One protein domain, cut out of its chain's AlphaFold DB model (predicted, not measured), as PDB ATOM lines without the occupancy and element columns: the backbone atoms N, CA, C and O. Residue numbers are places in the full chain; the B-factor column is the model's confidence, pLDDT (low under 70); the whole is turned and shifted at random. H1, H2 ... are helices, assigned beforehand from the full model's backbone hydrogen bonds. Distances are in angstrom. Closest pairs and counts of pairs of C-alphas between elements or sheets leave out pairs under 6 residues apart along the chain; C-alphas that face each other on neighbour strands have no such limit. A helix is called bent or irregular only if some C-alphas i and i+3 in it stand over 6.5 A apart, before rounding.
ATOM      1  N   TRP A 568      20.428   5.862 -17.070       77.69
ATOM      2  CA  TRP A 568      21.425   6.918 -16.839       77.69
ATOM      3  C   TRP A 568      21.148   8.224 -17.617       77.69
ATOM      4  O   TRP A 568      21.422   9.313 -17.120       77.69
ATOM      5  N   LEU A 569      20.579   8.136 -18.826       70.88
ATOM      6  CA  LEU A 569      20.182   9.307 -19.625       70.88
ATOM      7  C   LEU A 569      18.866   9.957 -19.161       70.88
ATOM      8  O   LEU A 569      18.520  11.028 -19.661       70.88
ATOM      9  N   GLU A 570      18.138   9.325 -18.242       71.50
ATOM     10  CA  GLU A 570      16.946   9.880 -17.592       71.50
ATOM     11  C   GLU A 570      17.287  10.557 -16.245       71.50
ATOM     12  O   GLU A 570      16.521  11.402 -15.783       71.50
ATOM     13  N   GLU A 571      18.454  10.262 -15.650       69.69
ATOM     14  CA  GLU A 571      18.926  10.854 -14.384       69.69
ATOM     15  C   GLU A 571      19.684  12.194 -14.537       69.69
ATOM     16  O   GLU A 571      19.612  13.032 -13.636       69.69
ATOM     17  N   ASP A 572      20.400  12.431 -15.648       57.75
ATOM     18  CA  ASP A 572      21.208  13.650 -15.870       57.75
ATOM     19  C   ASP A 572      20.675  14.505 -17.050       57.75
ATOM     20  O   ASP A 572      20.687  14.051 -18.199       57.75
ATOM     21  N   PRO A 573      20.260  15.773 -16.832       54.34
ATOM     22  CA  PRO A 573      19.817  16.666 -17.909       54.34
ATOM     23  C   PRO A 573      20.904  17.035 -18.941       54.34
ATOM     24  O   PRO A 573      20.586  17.454 -20.061       54.34
ATOM     25  N   CYS A 574      22.186  16.950 -18.575       52.94
ATOM     26  CA  CYS A 574      23.283  17.605 -19.292       52.94
ATOM     27  C   CYS A 574      23.804  16.861 -20.549       52.94
ATOM     28  O   CYS A 574      24.046  17.524 -21.561       52.94
ATOM     29  N   PRO A 575      23.919  15.513 -20.586       56.69
ATOM     30  CA  PRO A 575      24.335  14.758 -21.780       56.69
ATOM     31  C   PRO A 575      23.314  14.762 -22.932       56.69
ATOM     32  O   PRO A 575      23.622  14.299 -24.036       56.69
ATOM     33  N   SER A 576      22.097  15.243 -22.661       61.22
ATOM     34  CA  SER A 576      20.872  15.067 -23.452       61.22
ATOM     35  C   SER A 576      21.074  15.120 -24.971       61.22
ATOM     36  O   SER A 576      20.890  14.101 -25.642       61.22
ATOM     37  N   ARG A 577      21.494  16.258 -25.540       64.44
ATOM     38  CA  ARG A 577      21.506  16.436 -27.007       64.44
ATOM     39  C   ARG A 577      22.456  15.489 -27.755       64.44
ATOM     40  O   ARG A 577      22.126  15.060 -28.858       64.44
ATOM     41  N   PHE A 578      23.608  15.136 -27.178       73.38
ATOM     42  CA  PHE A 578      24.584  14.253 -27.838       73.38
ATOM     43  C   PHE A 578      24.014  12.845 -28.047       73.38
ATOM     44  O   PHE A 578      24.144  12.272 -29.131       73.38
ATOM     45  N   TYR A 579      23.348  12.307 -27.023       73.06
ATOM     46  CA  TYR A 579      22.736  10.982 -27.077       73.06
ATOM     47  C   TYR A 579      21.350  10.989 -27.730       73.06
ATOM     48  O   TYR A 579      20.994   9.999 -28.360       73.06
ATOM     49  N   GLN A 580      20.594  12.090 -27.663       69.25
ATOM     50  CA  GLN A 580      19.342  12.249 -28.416       69.25
ATOM     51  C   GLN A 580      19.581  12.124 -29.924       69.25
ATOM     52  O   GLN A 580      18.942  11.287 -30.551       69.25
ATOM     53  N   VAL A 581      20.566  12.843 -30.478       71.50
ATOM     54  CA  VAL A 581      20.905  12.781 -31.917       71.50
ATOM     55  C   VAL A 581      21.473  11.406 -32.332       71.50
ATOM     56  O   VAL A 581      21.372  11.018 -33.488       71.50
ATOM     57  N   LEU A 582      22.016  10.610 -31.397       73.50
ATOM     58  CA  LEU A 582      22.370   9.198 -31.650       73.50
ATOM     59  C   LEU A 582      21.161   8.240 -31.605       73.50
ATOM     60  O   LEU A 582      21.300   7.069 -31.959       73.50
ATOM     61  N   ARG A 583      19.993   8.701 -31.140       69.31
ATOM     62  CA  ARG A 583      18.759   7.908 -30.986       69.31
ATOM     63  C   ARG A 583      17.626   8.364 -31.917       69.31
ATOM     64  O   ARG A 583      16.672   7.608 -32.083       69.31
ATOM     65  N   THR A 584      17.720   9.536 -32.550       65.62
ATOM     66  CA  THR A 584      16.786  10.035 -33.575       65.62
ATOM     67  C   THR A 584      17.236   9.596 -34.982       65.62
ATOM     68  O   THR A 584      18.164  10.169 -35.546       65.62
ATOM     69  N   PRO A 585      16.581   8.606 -35.629       55.81
ATOM     70  CA  PRO A 585      17.064   7.992 -36.879       55.81
ATOM     71  C   PRO A 585      16.869   8.860 -38.143       55.81
ATOM     72  O   PRO A 585      16.830   8.337 -39.253       55.81
ATOM     73  N   LEU A 586      16.685  10.174 -37.978       64.44
ATOM     74  CA  LEU A 586      16.372  11.146 -39.034       64.44
ATOM     75  C   LEU A 586      17.235  12.420 -38.956       64.44
ATOM     76  O   LEU A 586      17.092  13.298 -39.806       64.44
ATOM     77  N   GLU A 587      18.112  12.545 -37.955       71.31
ATOM     78  CA  GLU A 587      19.006  13.695 -37.798       71.31
ATOM     79  C   GLU A 587      20.435  13.348 -38.238       71.31
ATOM     80  O   GLU A 587      20.910  12.226 -38.069       71.31
ATOM     81  N   TRP A 588      21.134  14.325 -38.819       81.00
ATOM     82  CA  TRP A 588      22.523  14.154 -39.249       81.00
ATOM     83  C   TRP A 588      23.475  14.191 -38.051       81.00
ATOM     84  O   TRP A 588      23.376  15.077 -37.197       81.00
ATOM     85  N   LEU A 589      24.437  13.265 -38.019       81.19
ATOM     86  CA  LEU A 589      25.483  13.256 -36.999       81.19
ATOM     87  C   LEU A 589      26.359  14.510 -37.098       81.19
ATOM     88  O   LEU A 589      26.771  14.934 -38.177       81.19
ATOM     89  N   THR A 590      26.671  15.082 -35.943       81.44
ATOM     90  CA  THR A 590      27.541  16.255 -35.814       81.44
ATOM     91  C   THR A 590      29.022  15.867 -35.788       81.44
ATOM     92  O   THR A 590      29.374  14.761 -35.365       81.44
ATOM     93  N   ASP A 591      29.898  16.817 -36.147       81.94
ATOM     94  CA  ASP A 591      31.365  16.709 -36.041       81.94
ATOM     95  C   ASP A 591      31.813  16.059 -34.709       81.94
ATOM     96  O   ASP A 591      32.640  15.150 -34.701       81.94
ATOM     97  N   HIS A 592      31.201  16.454 -33.585       80.25
ATOM     98  CA  HIS A 592      31.506  15.947 -32.240       80.25
ATOM     99  C   HIS A 592      31.184  14.455 -32.039       80.25
ATOM    100  O   HIS A 592      31.895  13.763 -31.312       80.25
ATOM    101  N   GLN A 593      30.115  13.944 -32.655       83.94
ATOM    102  CA  GLN A 593      29.725  12.529 -32.553       83.94
ATOM    103  C   GLN A 593      30.610  11.650 -33.436       83.94
ATOM    104  O   GLN A 593      31.024  10.568 -33.014       83.94
ATOM    105  N   MET A 594      30.965  12.149 -34.624       84.44
ATOM    106  CA  MET A 594      31.953  11.507 -35.490       84.44
ATOM    107  C   MET A 594      33.315  11.435 -34.789       84.44
ATOM    108  O   MET A 594      33.882  10.349 -34.678       84.44
ATOM    109  N   ASP A 595      33.798  12.539 -34.212       85.19
ATOM    110  CA  ASP A 595      35.043  12.552 -33.436       85.19
ATOM    111  C   ASP A 595      34.997  11.618 -32.223       85.19
ATOM    112  O   ASP A 595      35.975  10.920 -31.972       85.19
ATOM    113  N   ALA A 596      33.880  11.533 -31.494       85.31
ATOM    114  CA  ALA A 596      33.740  10.600 -30.375       85.31
ATOM    115  C   ALA A 596      33.867   9.127 -30.814       85.31
ATOM    116  O   ALA A 596      34.545   8.336 -30.153       85.31
ATOM    117  N   PHE A 597      33.288   8.758 -31.961       84.88
ATOM    118  CA  PHE A 597      33.449   7.421 -32.538       84.88
ATOM    119  C   PHE A 597      34.887   7.168 -33.025       84.88
ATOM    120  O   PHE A 597      35.461   6.107 -32.774       84.88
ATOM    121  N   ILE A 598      35.517   8.162 -33.654       87.56
ATOM    122  CA  ILE A 598      36.912   8.092 -34.115       87.56
ATOM    123  C   ILE A 598      37.886   8.004 -32.921       87.56
ATOM    124  O   ILE A 598      38.853   7.242 -32.971       87.56
ATOM    125  N   ASN A 599      37.613   8.709 -31.819       87.00
ATOM    126  CA  ASN A 599      38.342   8.609 -30.549       87.00
ATOM    127  C   ASN A 599      38.284   7.171 -30.001       87.00
ATOM    128  O   ASN A 599      39.322   6.600 -29.666       87.00
ATOM    129  N   LEU A 600      37.095   6.558 -29.980       87.00
ATOM    130  CA  LEU A 600      36.893   5.164 -29.564       87.00
ATOM    131  C   LEU A 600      37.672   4.177 -30.454       87.00
ATOM    132  O   LEU A 600      38.261   3.223 -29.942       87.00
ATOM    133  N   LEU A 601      37.734   4.419 -31.769       85.94
ATOM    134  CA  LEU A 601      38.558   3.620 -32.683       85.94
ATOM    135  C   LEU A 601      40.064   3.785 -32.424       85.94
ATOM    136  O   LEU A 601      40.777   2.781 -32.459       85.94
ATOM    137  N   ARG A 602      40.556   4.997 -32.109       86.56
ATOM    138  CA  ARG A 602      41.967   5.208 -31.718       86.56
ATOM    139  C   ARG A 602      42.321   4.480 -30.427       86.56
ATOM    140  O   ARG A 602      43.310   3.756 -30.423       86.56
ATOM    141  N   GLN A 603      41.497   4.617 -29.387       86.31
ATOM    142  CA  GLN A 603      41.689   3.932 -28.104       86.31
ATOM    143  C   GLN A 603      41.768   2.413 -28.315       86.31
ATOM    144  O   GLN A 603      42.779   1.790 -28.007       86.31
ATOM    145  N   ARG A 604      40.770   1.824 -28.990       84.00
ATOM    146  CA  ARG A 604      40.749   0.382 -29.285       84.00
ATOM    147  C   ARG A 604      41.940  -0.082 -30.133       84.00
ATOM    148  O   ARG A 604      42.393  -1.209 -29.963       84.00
ATOM    149  N   TYR A 605      42.440   0.743 -31.050       84.56
ATOM    150  CA  TYR A 605      43.618   0.427 -31.865       84.56
ATOM    151  C   TYR A 605      44.938   0.527 -31.087       84.56
ATOM    152  O   TYR A 605      45.869  -0.221 -31.375       84.56
ATOM    153  N   GLN A 606      45.009   1.411 -30.091       82.50
ATOM    154  CA  GLN A 606      46.130   1.509 -29.162       82.50
ATOM    155  C   GLN A 606      46.154   0.320 -28.186       82.50
ATOM    156  O   GLN A 606      47.211  -0.275 -27.987       82.50
ATOM    157  N   ASP A 607      44.999  -0.060 -27.635       83.94
ATOM    158  CA  ASP A 607      44.888  -1.153 -26.660       83.94
ATOM    159  C   ASP A 607      44.957  -2.542 -27.315       83.94
ATOM    160  O   ASP A 607      45.490  -3.493 -26.738       83.94
ATOM    161  N   HIS A 608      44.374  -2.687 -28.510       81.31
ATOM    162  CA  HIS A 608      44.177  -3.964 -29.201       81.31
ATOM    163  C   HIS A 608      44.515  -3.884 -30.708       81.31
ATOM    164  O   HIS A 608      43.652  -4.163 -31.553       81.31
ATOM    165  N   PRO A 609      45.761  -3.546 -31.097       77.12
ATOM    166  CA  PRO A 609      46.161  -3.453 -32.507       77.12
ATOM    167  C   PRO A 609      45.917  -4.758 -33.286       77.12
ATOM    168  O   PRO A 609      45.577  -4.714 -34.468       77.12
ATOM    169  N   GLN A 610      45.977  -5.919 -32.622       72.38
ATOM    170  CA  GLN A 610      45.703  -7.241 -33.201       72.38
ATOM    171  C   GLN A 610      44.245  -7.468 -33.650       72.38
ATOM    172  O   GLN A 610      43.961  -8.473 -34.304       72.38
ATOM    173  N   HIS A 611      43.311  -6.574 -33.302       75.38
ATOM    174  CA  HIS A 611      41.933  -6.597 -33.817       75.38
ATOM    175  C   HIS A 611      41.795  -5.870 -35.168       75.38
ATOM    176  O   HIS A 611      40.752  -5.958 -35.813       75.38
ATOM    177  N   PHE A 612      42.842  -5.175 -35.624       73.06
ATOM    178  CA  PHE A 612      42.855  -4.413 -36.869       73.06
ATOM    179  C   PHE A 612      43.743  -5.097 -37.915       73.06
ATOM    180  O   PHE A 612      44.703  -5.795 -37.603       73.06
ATOM    181  N   ARG A 613      43.427  -4.901 -39.201       67.94
ATOM    182  CA  ARG A 613      44.092  -5.619 -40.310       67.94
ATOM    183  C   ARG A 613      45.541  -5.184 -40.574       67.94
ATOM    184  O   ARG A 613      46.203  -5.802 -41.405       67.94
ATOM    185  N   SER A 614      46.011  -4.097 -39.961       72.56
ATOM    186  CA  SER A 614      47.323  -3.501 -40.225       72.56
ATOM    187  C   SER A 614      47.733  -2.531 -39.117       72.56
ATOM    188  O   SER A 614      46.963  -1.644 -38.762       72.56
ATOM    189  N   GLU A 615      48.986  -2.613 -38.664       69.19
ATOM    190  CA  GLU A 615      49.619  -1.638 -37.754       69.19
ATOM    191  C   GLU A 615      50.005  -0.309 -38.441       69.19
ATOM    192  O   GLU A 615      50.621   0.574 -37.831       69.19
ATOM    193  N   ARG A 616      49.668  -0.169 -39.732       75.44
ATOM    194  CA  ARG A 616      49.885   1.030 -40.555       75.44
ATOM    195  C   ARG A 616      48.591   1.825 -40.767       75.44
ATOM    196  O   ARG A 616      48.369   2.358 -41.850       75.44
ATOM    197  N   MET A 617      47.724   1.859 -39.757       77.56
ATOM    198  CA  MET A 617      46.491   2.649 -39.746       77.56
ATOM    199  C   MET A 617      46.603   3.831 -38.774       77.56
ATOM    200  O   MET A 617      47.173   3.702 -37.690       77.56
ATOM    201  N   CYS A 618      46.023   4.967 -39.154       77.62
ATOM    202  CA  CYS A 618      45.820   6.143 -38.311       77.62
ATOM    203  C   CYS A 618      44.382   6.646 -38.494       77.62
ATOM    204  O   CYS A 618      43.834   6.561 -39.594       77.62
ATOM    205  N   PHE A 619      43.777   7.190 -37.437       85.75
ATOM    206  CA  PHE A 619      42.418   7.730 -37.479       85.75
ATOM    207  C   PHE A 619      42.455   9.232 -37.178       85.75
ATOM    208  O   PHE A 619      42.817   9.637 -36.072       85.75
ATOM    209  N   LEU A 620      42.109  10.046 -38.172       84.38
ATOM    210  CA  LEU A 620      42.162  11.509 -38.115       84.38
ATOM    211  C   LEU A 620      40.813  12.074 -37.661       84.38
ATOM    212  O   LEU A 620      39.783  11.445 -37.886       84.38
ATOM    213  N   ASP A 621      40.833  13.234 -37.016       83.12
ATOM    214  CA  ASP A 621      39.641  13.950 -36.554       83.12
ATOM    215  C   ASP A 621      38.966  14.769 -37.674       83.12
ATOM    216  O   ASP A 621      39.484  14.931 -38.788       83.12
ATOM    217  N   HIS A 622      37.790  15.320 -37.378       84.19
ATOM    218  CA  HIS A 622      37.100  16.243 -38.274       84.19
ATOM    219  C   HIS A 622      37.924  17.528 -38.522       84.19
ATOM    220  O   HIS A 622      37.848  18.103 -39.616       84.19
ATOM    221  N   ILE A 623      38.752  17.946 -37.550       82.94
ATOM    222  CA  ILE A 623      39.607  19.143 -37.613       82.94
ATOM    223  C   ILE A 623      40.583  19.037 -38.786       82.94
ATOM    224  O   ILE A 623      40.643  19.966 -39.595       82.94
ATOM    225  N   PHE A 624      41.254  17.891 -38.959       83.50
ATOM    226  CA  PHE A 624      42.107  17.608 -40.117       83.50
ATOM    227  C   PHE A 624      41.388  17.907 -41.437       83.50
ATOM    228  O   PHE A 624      41.921  18.594 -42.312       83.50
ATOM    229  N   SER A 625      40.152  17.417 -41.578       81.75
ATOM    230  CA  SER A 625      39.374  17.564 -42.811       81.75
ATOM    231  C   SER A 625      38.965  19.018 -43.082       81.75
ATOM    232  O   SER A 625      39.012  19.469 -44.228       81.75
ATOM    233  N   ARG A 626      38.616  19.778 -42.032       82.12
ATOM    234  CA  ARG A 626      38.235  21.197 -42.120       82.12
ATOM    235  C   ARG A 626      39.441  22.082 -42.421       82.12
ATOM    236  O   ARG A 626      39.354  22.934 -43.302       82.12
ATOM    237  N   GLN A 627      40.566  21.834 -41.754       81.69
ATOM    238  CA  GLN A 627      41.835  22.518 -41.989       81.69
ATOM    239  C   GLN A 627      42.316  22.313 -43.429       81.69
ATOM    240  O   GLN A 627      42.598  23.286 -44.127       81.69
ATOM    241  N   TRP A 628      42.351  21.065 -43.913       81.75
ATOM    242  CA  TRP A 628      42.731  20.801 -45.300       81.75
ATOM    243  C   TRP A 628      41.742  21.400 -46.294       81.75
ATOM    244  O   TRP A 628      42.187  21.993 -47.270       81.75
ATOM    245  N   ARG A 629      40.424  21.339 -46.053       82.50
ATOM    246  CA  ARG A 629      39.431  21.997 -46.924       82.50
ATOM    247  C   ARG A 629      39.676  23.507 -47.042       82.50
ATOM    248  O   ARG A 629      39.566  24.034 -48.145       82.50
ATOM    249  N   ALA A 630      40.018  24.175 -45.939       81.88
ATOM    250  CA  ALA A 630      40.288  25.610 -45.914       81.88
ATOM    251  C   ALA A 630      41.605  25.982 -46.620       81.88
ATOM    252  O   ALA A 630      41.607  26.894 -47.436       81.88
ATOM    253  N   SER A 631      42.701  25.263 -46.353       79.69
ATOM    254  CA  SER A 631      44.039  25.591 -46.884       79.69
ATOM    255  C   SER A 631      44.397  24.913 -48.216       79.69
ATOM    256  O   SER A 631      45.476  25.154 -48.757       79.69
ATOM    257  N   TYR A 632      43.537  24.053 -48.775       82.81
ATOM    258  CA  TYR A 632      43.793  23.405 -50.070       82.81
ATOM    259  C   TYR A 632      43.924  24.382 -51.259       82.81
ATOM    260  O   TYR A 632      44.778  24.127 -52.110       82.81
ATOM    261  N   PRO A 633      43.162  25.496 -51.353       84.56
ATOM    262  CA  PRO A 633      43.382  26.509 -52.387       84.56
ATOM    263  C   PRO A 633      44.791  27.109 -52.327       84.56
ATOM    264  O   PRO A 633      45.446  27.201 -53.364       84.56
ATOM    265  N   ASP A 634      45.285  27.422 -51.126       79.25
ATOM    266  CA  ASP A 634      46.614  28.008 -50.905       79.25
ATOM    267  C   ASP A 634      47.731  26.999 -51.199       79.25
ATOM    268  O   ASP A 634      48.692  27.295 -51.904       79.25
ATOM    269  N   PHE A 635      47.567  25.751 -50.752       80.12
ATOM    270  CA  PHE A 635      48.467  24.646 -51.101       80.12
ATOM    271  C   PHE A 635      48.512  24.382 -52.622       80.12
ATOM    272  O   PHE A 635      49.542  23.976 -53.170       80.12
ATOM    273  N   LYS A 636      47.398  24.617 -53.330       79.50
ATOM    274  CA  LYS A 636      47.303  24.482 -54.789       79.50
ATOM    275  C   LYS A 636      47.897  25.689 -55.533       79.50
ATOM    276  O   LYS A 636      48.455  25.488 -56.616       79.50
ATOM    277  N   SER A 637      47.810  26.901 -54.984       78.94
ATOM    278  CA  SER A 637      48.367  28.120 -55.588       78.94
ATOM    279  C   SER A 637      49.863  28.310 -55.308       78.94
ATOM    280  O   SER A 637      50.557  28.883 -56.151       78.94
ATOM    281  N   ASP A 638      50.376  27.775 -54.195       75.69
ATOM    282  CA  ASP A 638      51.807  27.753 -53.893       75.69
ATOM    283  C   ASP A 638      52.608  27.066 -55.014       75.69
ATOM    284  O   ASP A 638      52.278  25.975 -55.489       75.69
ATOM    285  N   LYS A 639      53.690  27.722 -55.437       65.88
ATOM    286  CA  LYS A 639      54.596  27.233 -56.482       65.88
ATOM    287  C   LYS A 639      55.643  26.259 -55.932       65.88
ATOM    288  O   LYS A 639      56.236  25.526 -56.721       65.88
ATOM    289  N   GLY A 640      55.799  26.197 -54.609       64.00
ATOM    290  CA  GLY A 640      56.831  25.426 -53.926       64.00
ATOM    291  C   GLY A 640      58.183  26.138 -53.909       64.00
ATOM    292  O   GLY A 640      58.397  27.129 -54.611       64.00
ATOM    293  N   ASP A 641      59.092  25.654 -53.067       57.94
ATOM    294  CA  ASP A 641      60.383  26.301 -52.857       57.94
ATOM    295  C   ASP A 641      61.424  25.957 -53.940       57.94
ATOM    296  O   ASP A 641      61.472  24.855 -54.489       57.94
ATOM    297  N   ALA A 642      62.317  26.910 -54.223       53.09
ATOM    298  CA  ALA A 642      63.365  26.749 -55.234       53.09
ATOM    299  C   ALA A 642      64.427  25.687 -54.871       53.09
ATOM    300  O   ALA A 642      65.211  25.299 -55.732       53.09
ATOM    301  N   ASN A 643      64.448  25.203 -53.621       58.31
ATOM    302  CA  ASN A 643      65.394  24.185 -53.154       58.31
ATOM    303  C   ASN A 643      64.861  22.746 -53.316       58.31
ATOM    304  O   ASN A 643      65.582  21.795 -53.020       58.31
ATOM    305  N   GLY A 644      63.620  22.567 -53.788       52.56
ATOM    306  CA  GLY A 644      63.054  21.251 -54.098       52.56
ATOM    307  C   GLY A 644      62.517  20.463 -52.897       52.56
ATOM    308  O   GLY A 644      62.323  19.252 -53.011       52.56
ATOM    309  N   LEU A 645      62.249  21.124 -51.767       54.44
ATOM    310  CA  LEU A 645      61.552  20.543 -50.613       54.44
ATOM    311  C   LEU A 645      60.033  20.459 -50.855       54.44
ATOM    312  O   LEU A 645      59.362  19.592 -50.295       54.44
ATOM    313  N   GLY A 646      59.502  21.301 -51.747       64.94
ATOM    314  CA  GLY A 646      58.166  21.174 -52.329       64.94
ATOM    315  C   GLY A 646      57.204  22.288 -51.917       64.94
ATOM    316  O   GLY A 646      57.608  23.420 -51.667       64.94
ATOM    317  N   ARG A 647      55.904  21.970 -51.902       72.12
ATOM    318  CA  ARG A 647      54.824  22.910 -51.549       72.12
ATOM    319  C   ARG A 647      54.645  23.008 -50.039       72.12
ATOM    320  O   ARG A 647      54.632  21.991 -49.343       72.12
ATOM    321  N   ARG A 648      54.438  24.225 -49.543       67.75
ATOM    322  CA  ARG A 648      54.201  24.542 -48.135       67.75
ATOM    323  C   ARG A 648      52.900  23.897 -47.653       67.75
ATOM    324  O   ARG A 648      51.809  24.299 -48.044       67.75
ATOM    325  N   LEU A 649      53.019  22.902 -46.775       71.12
ATOM    326  CA  LEU A 649      51.867  22.246 -46.153       71.12
ATOM    327  C   LEU A 649      51.063  23.222 -45.264       71.12
ATOM    328  O   LEU A 649      51.656  24.136 -44.680       71.12
ATOM    329  N   PRO A 650      49.743  23.004 -45.088       71.62
ATOM    330  CA  PRO A 650      48.930  23.742 -44.123       71.62
ATOM    331  C   PRO A 650      49.533  23.716 -42.710       71.62
ATOM    332  O   PRO A 650      49.965  22.666 -42.227       71.62
ATOM    333  N   GLY A 651      49.547  24.862 -42.023       71.38
ATOM    334  CA  GLY A 651      50.142  24.990 -40.687       71.38
ATOM    335  C   GLY A 651      49.449  24.084 -39.666       71.38
ATOM    336  O   GLY A 651      48.277  24.287 -39.380       71.38
ATOM    337  N   GLY A 652      50.161  23.074 -39.154       71.38
ATOM    338  CA  GLY A 652      49.627  22.010 -38.287       71.38
ATOM    339  C   GLY A 652      49.554  20.624 -38.947       71.38
ATOM    340  O   GLY A 652      49.530  19.619 -38.243       71.38
ATOM    341  N   ALA A 653      49.628  20.523 -40.282       73.75
ATOM    342  CA  ALA A 653      49.692  19.231 -40.980       73.75
ATOM    343  C   ALA A 653      50.938  18.402 -40.596       73.75
ATOM    344  O   ALA A 653      50.898  17.172 -40.627       73.75
ATOM    345  N   TRP A 654      52.023  19.067 -40.180       74.00
ATOM    346  CA  TRP A 654      53.213  18.423 -39.617       74.00
ATOM    347  C   TRP A 654      52.909  17.643 -38.330       74.00
ATOM    348  O   TRP A 654      53.379  16.523 -38.164       74.00
ATOM    349  N   ASN A 655      52.069  18.183 -37.451       80.50
ATOM    350  CA  ASN A 655      51.758  17.581 -36.157       80.50
ATOM    351  C   ASN A 655      50.917  16.297 -36.343       80.50
ATOM    352  O   ASN A 655      51.103  15.316 -35.626       80.50
ATOM    353  N   PHE A 656      50.048  16.256 -37.365       80.12
ATOM    354  CA  PHE A 656      49.391  15.015 -37.804       80.12
ATOM    355  C   PHE A 656      50.399  14.016 -38.398       80.12
ATOM    356  O   PHE A 656      50.345  12.828 -38.084       80.12
ATOM    357  N   HIS A 657      51.355  14.482 -39.213       77.88
ATOM    358  CA  HIS A 657      52.426  13.639 -39.762       77.88
ATOM    359  C   HIS A 657      53.321  13.030 -38.668       77.88
ATOM    360  O   HIS A 657      53.683  11.863 -38.777       77.88
ATOM    361  N   ALA A 658      53.625  13.767 -37.598       79.81
ATOM    362  CA  ALA A 658      54.359  13.282 -36.426       79.81
ATOM    363  C   ALA A 658      53.509  12.407 -35.472       79.81
ATOM    364  O   ALA A 658      54.043  11.780 -34.555       79.81
ATOM    365  N   GLY A 659      52.187  12.353 -35.673       80.44
ATOM    366  CA  GLY A 659      51.264  11.618 -34.808       80.44
ATOM    367  C   GLY A 659      51.021  12.278 -33.442       80.44
ATOM    368  O   GLY A 659      50.629  11.580 -32.503       80.44
TER     369      GLY A 659
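AT A GLANCE: This is residues 568 to 659 of the 681 residues of an uncharacterized protein of Brassica oleracea var. oleracea (UniProt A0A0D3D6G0). An open, drawn-out chain of helices, in which the two longer ones, H3 and H4, start near each other and run off as the two arms of an L. Before them, the small helices H1 and H2 trail off beyond the beginning of H3, with residues 570 to 577 and 583 to 588 sticking out. After H3 the chain folds back to the corner, and after H4 a long loop reaches out to Ala 642 and returns to bring the small H5 near the beginning of H4. The printed part has 92 residues with five named helices, in the order H1 to H5, and no named strand; its class is all helix. It is only just extended, close to loose, with a radius of gyration of the C-alphas of 18.7 A, and it is elongated, spanning 62 by 33 by 21 A.

IN THESE COORDINATES: H1 is residues 568 to 571, and its first C-alpha, that of Trp 568, is at (21.425, 6.918, -16.839). H2 is residues 576 to 581. H3, the longest helix, is residues 591 to 607 and measures 24.3 A from C-alpha 591 at (31.365, 16.709, -36.041) to its last C-alpha. H4 is residues 622 to 637 and measures 23.8 A. H5 is residues 653 to 657, and C-alpha 657 is at (52.426, 13.639, -39.762).

HOW THE PARTS SIT: H1 and H2 are close but not clearly touching, their closest C-alphas, those of Leu 569 and Ser 576, being 6.9 A apart. H2 and H3 are also close but not clearly touching, with the C-alphas of Phe 578 and Gln 593 closest at 7.2 A, and their lines are about perpendicular at 88 degrees. H3, with residues 591 to 595 alone, and H4, with residue 622 alone, only just touch, with 3 pairs of C-alphas within 8 A. The closest are those of Asp 591 and His 622, 6.2 A apart, and the lines of H3 and H4 are about perpendicular at 76 degrees. H4 has a kink of 45 degrees near residue 631 and is irregular, with C-alphas 630 and 633 at 7.2 A. H4 and H5 are close but not clearly touching, the closest C-alphas being those of Phe 624 and Ala 653, 7.8 A apart. H3 and H5 are apart, and H1 is apart from H3, H4 and H5. In H2, H3 and H5 every O i to N i+4 pair is within hydrogen-bond range, in H4 10 of 12 are, and H1 is too short for such a pair.

THE WHOLE: The C-alphas of Glu 571 and Ala 642 are the two farthest apart, at 62.4 A. The printed part has no cut. The links from H3 to H4, 14 residues, and from H4 to H5, 15 residues, are long; that from H1 to H2 is tight, and that from H2 to H3 is short. The mean pLDDT of the printed part is 75.1, and 23 residues are under 70, among them residues 571 to 577 and 639 to 646.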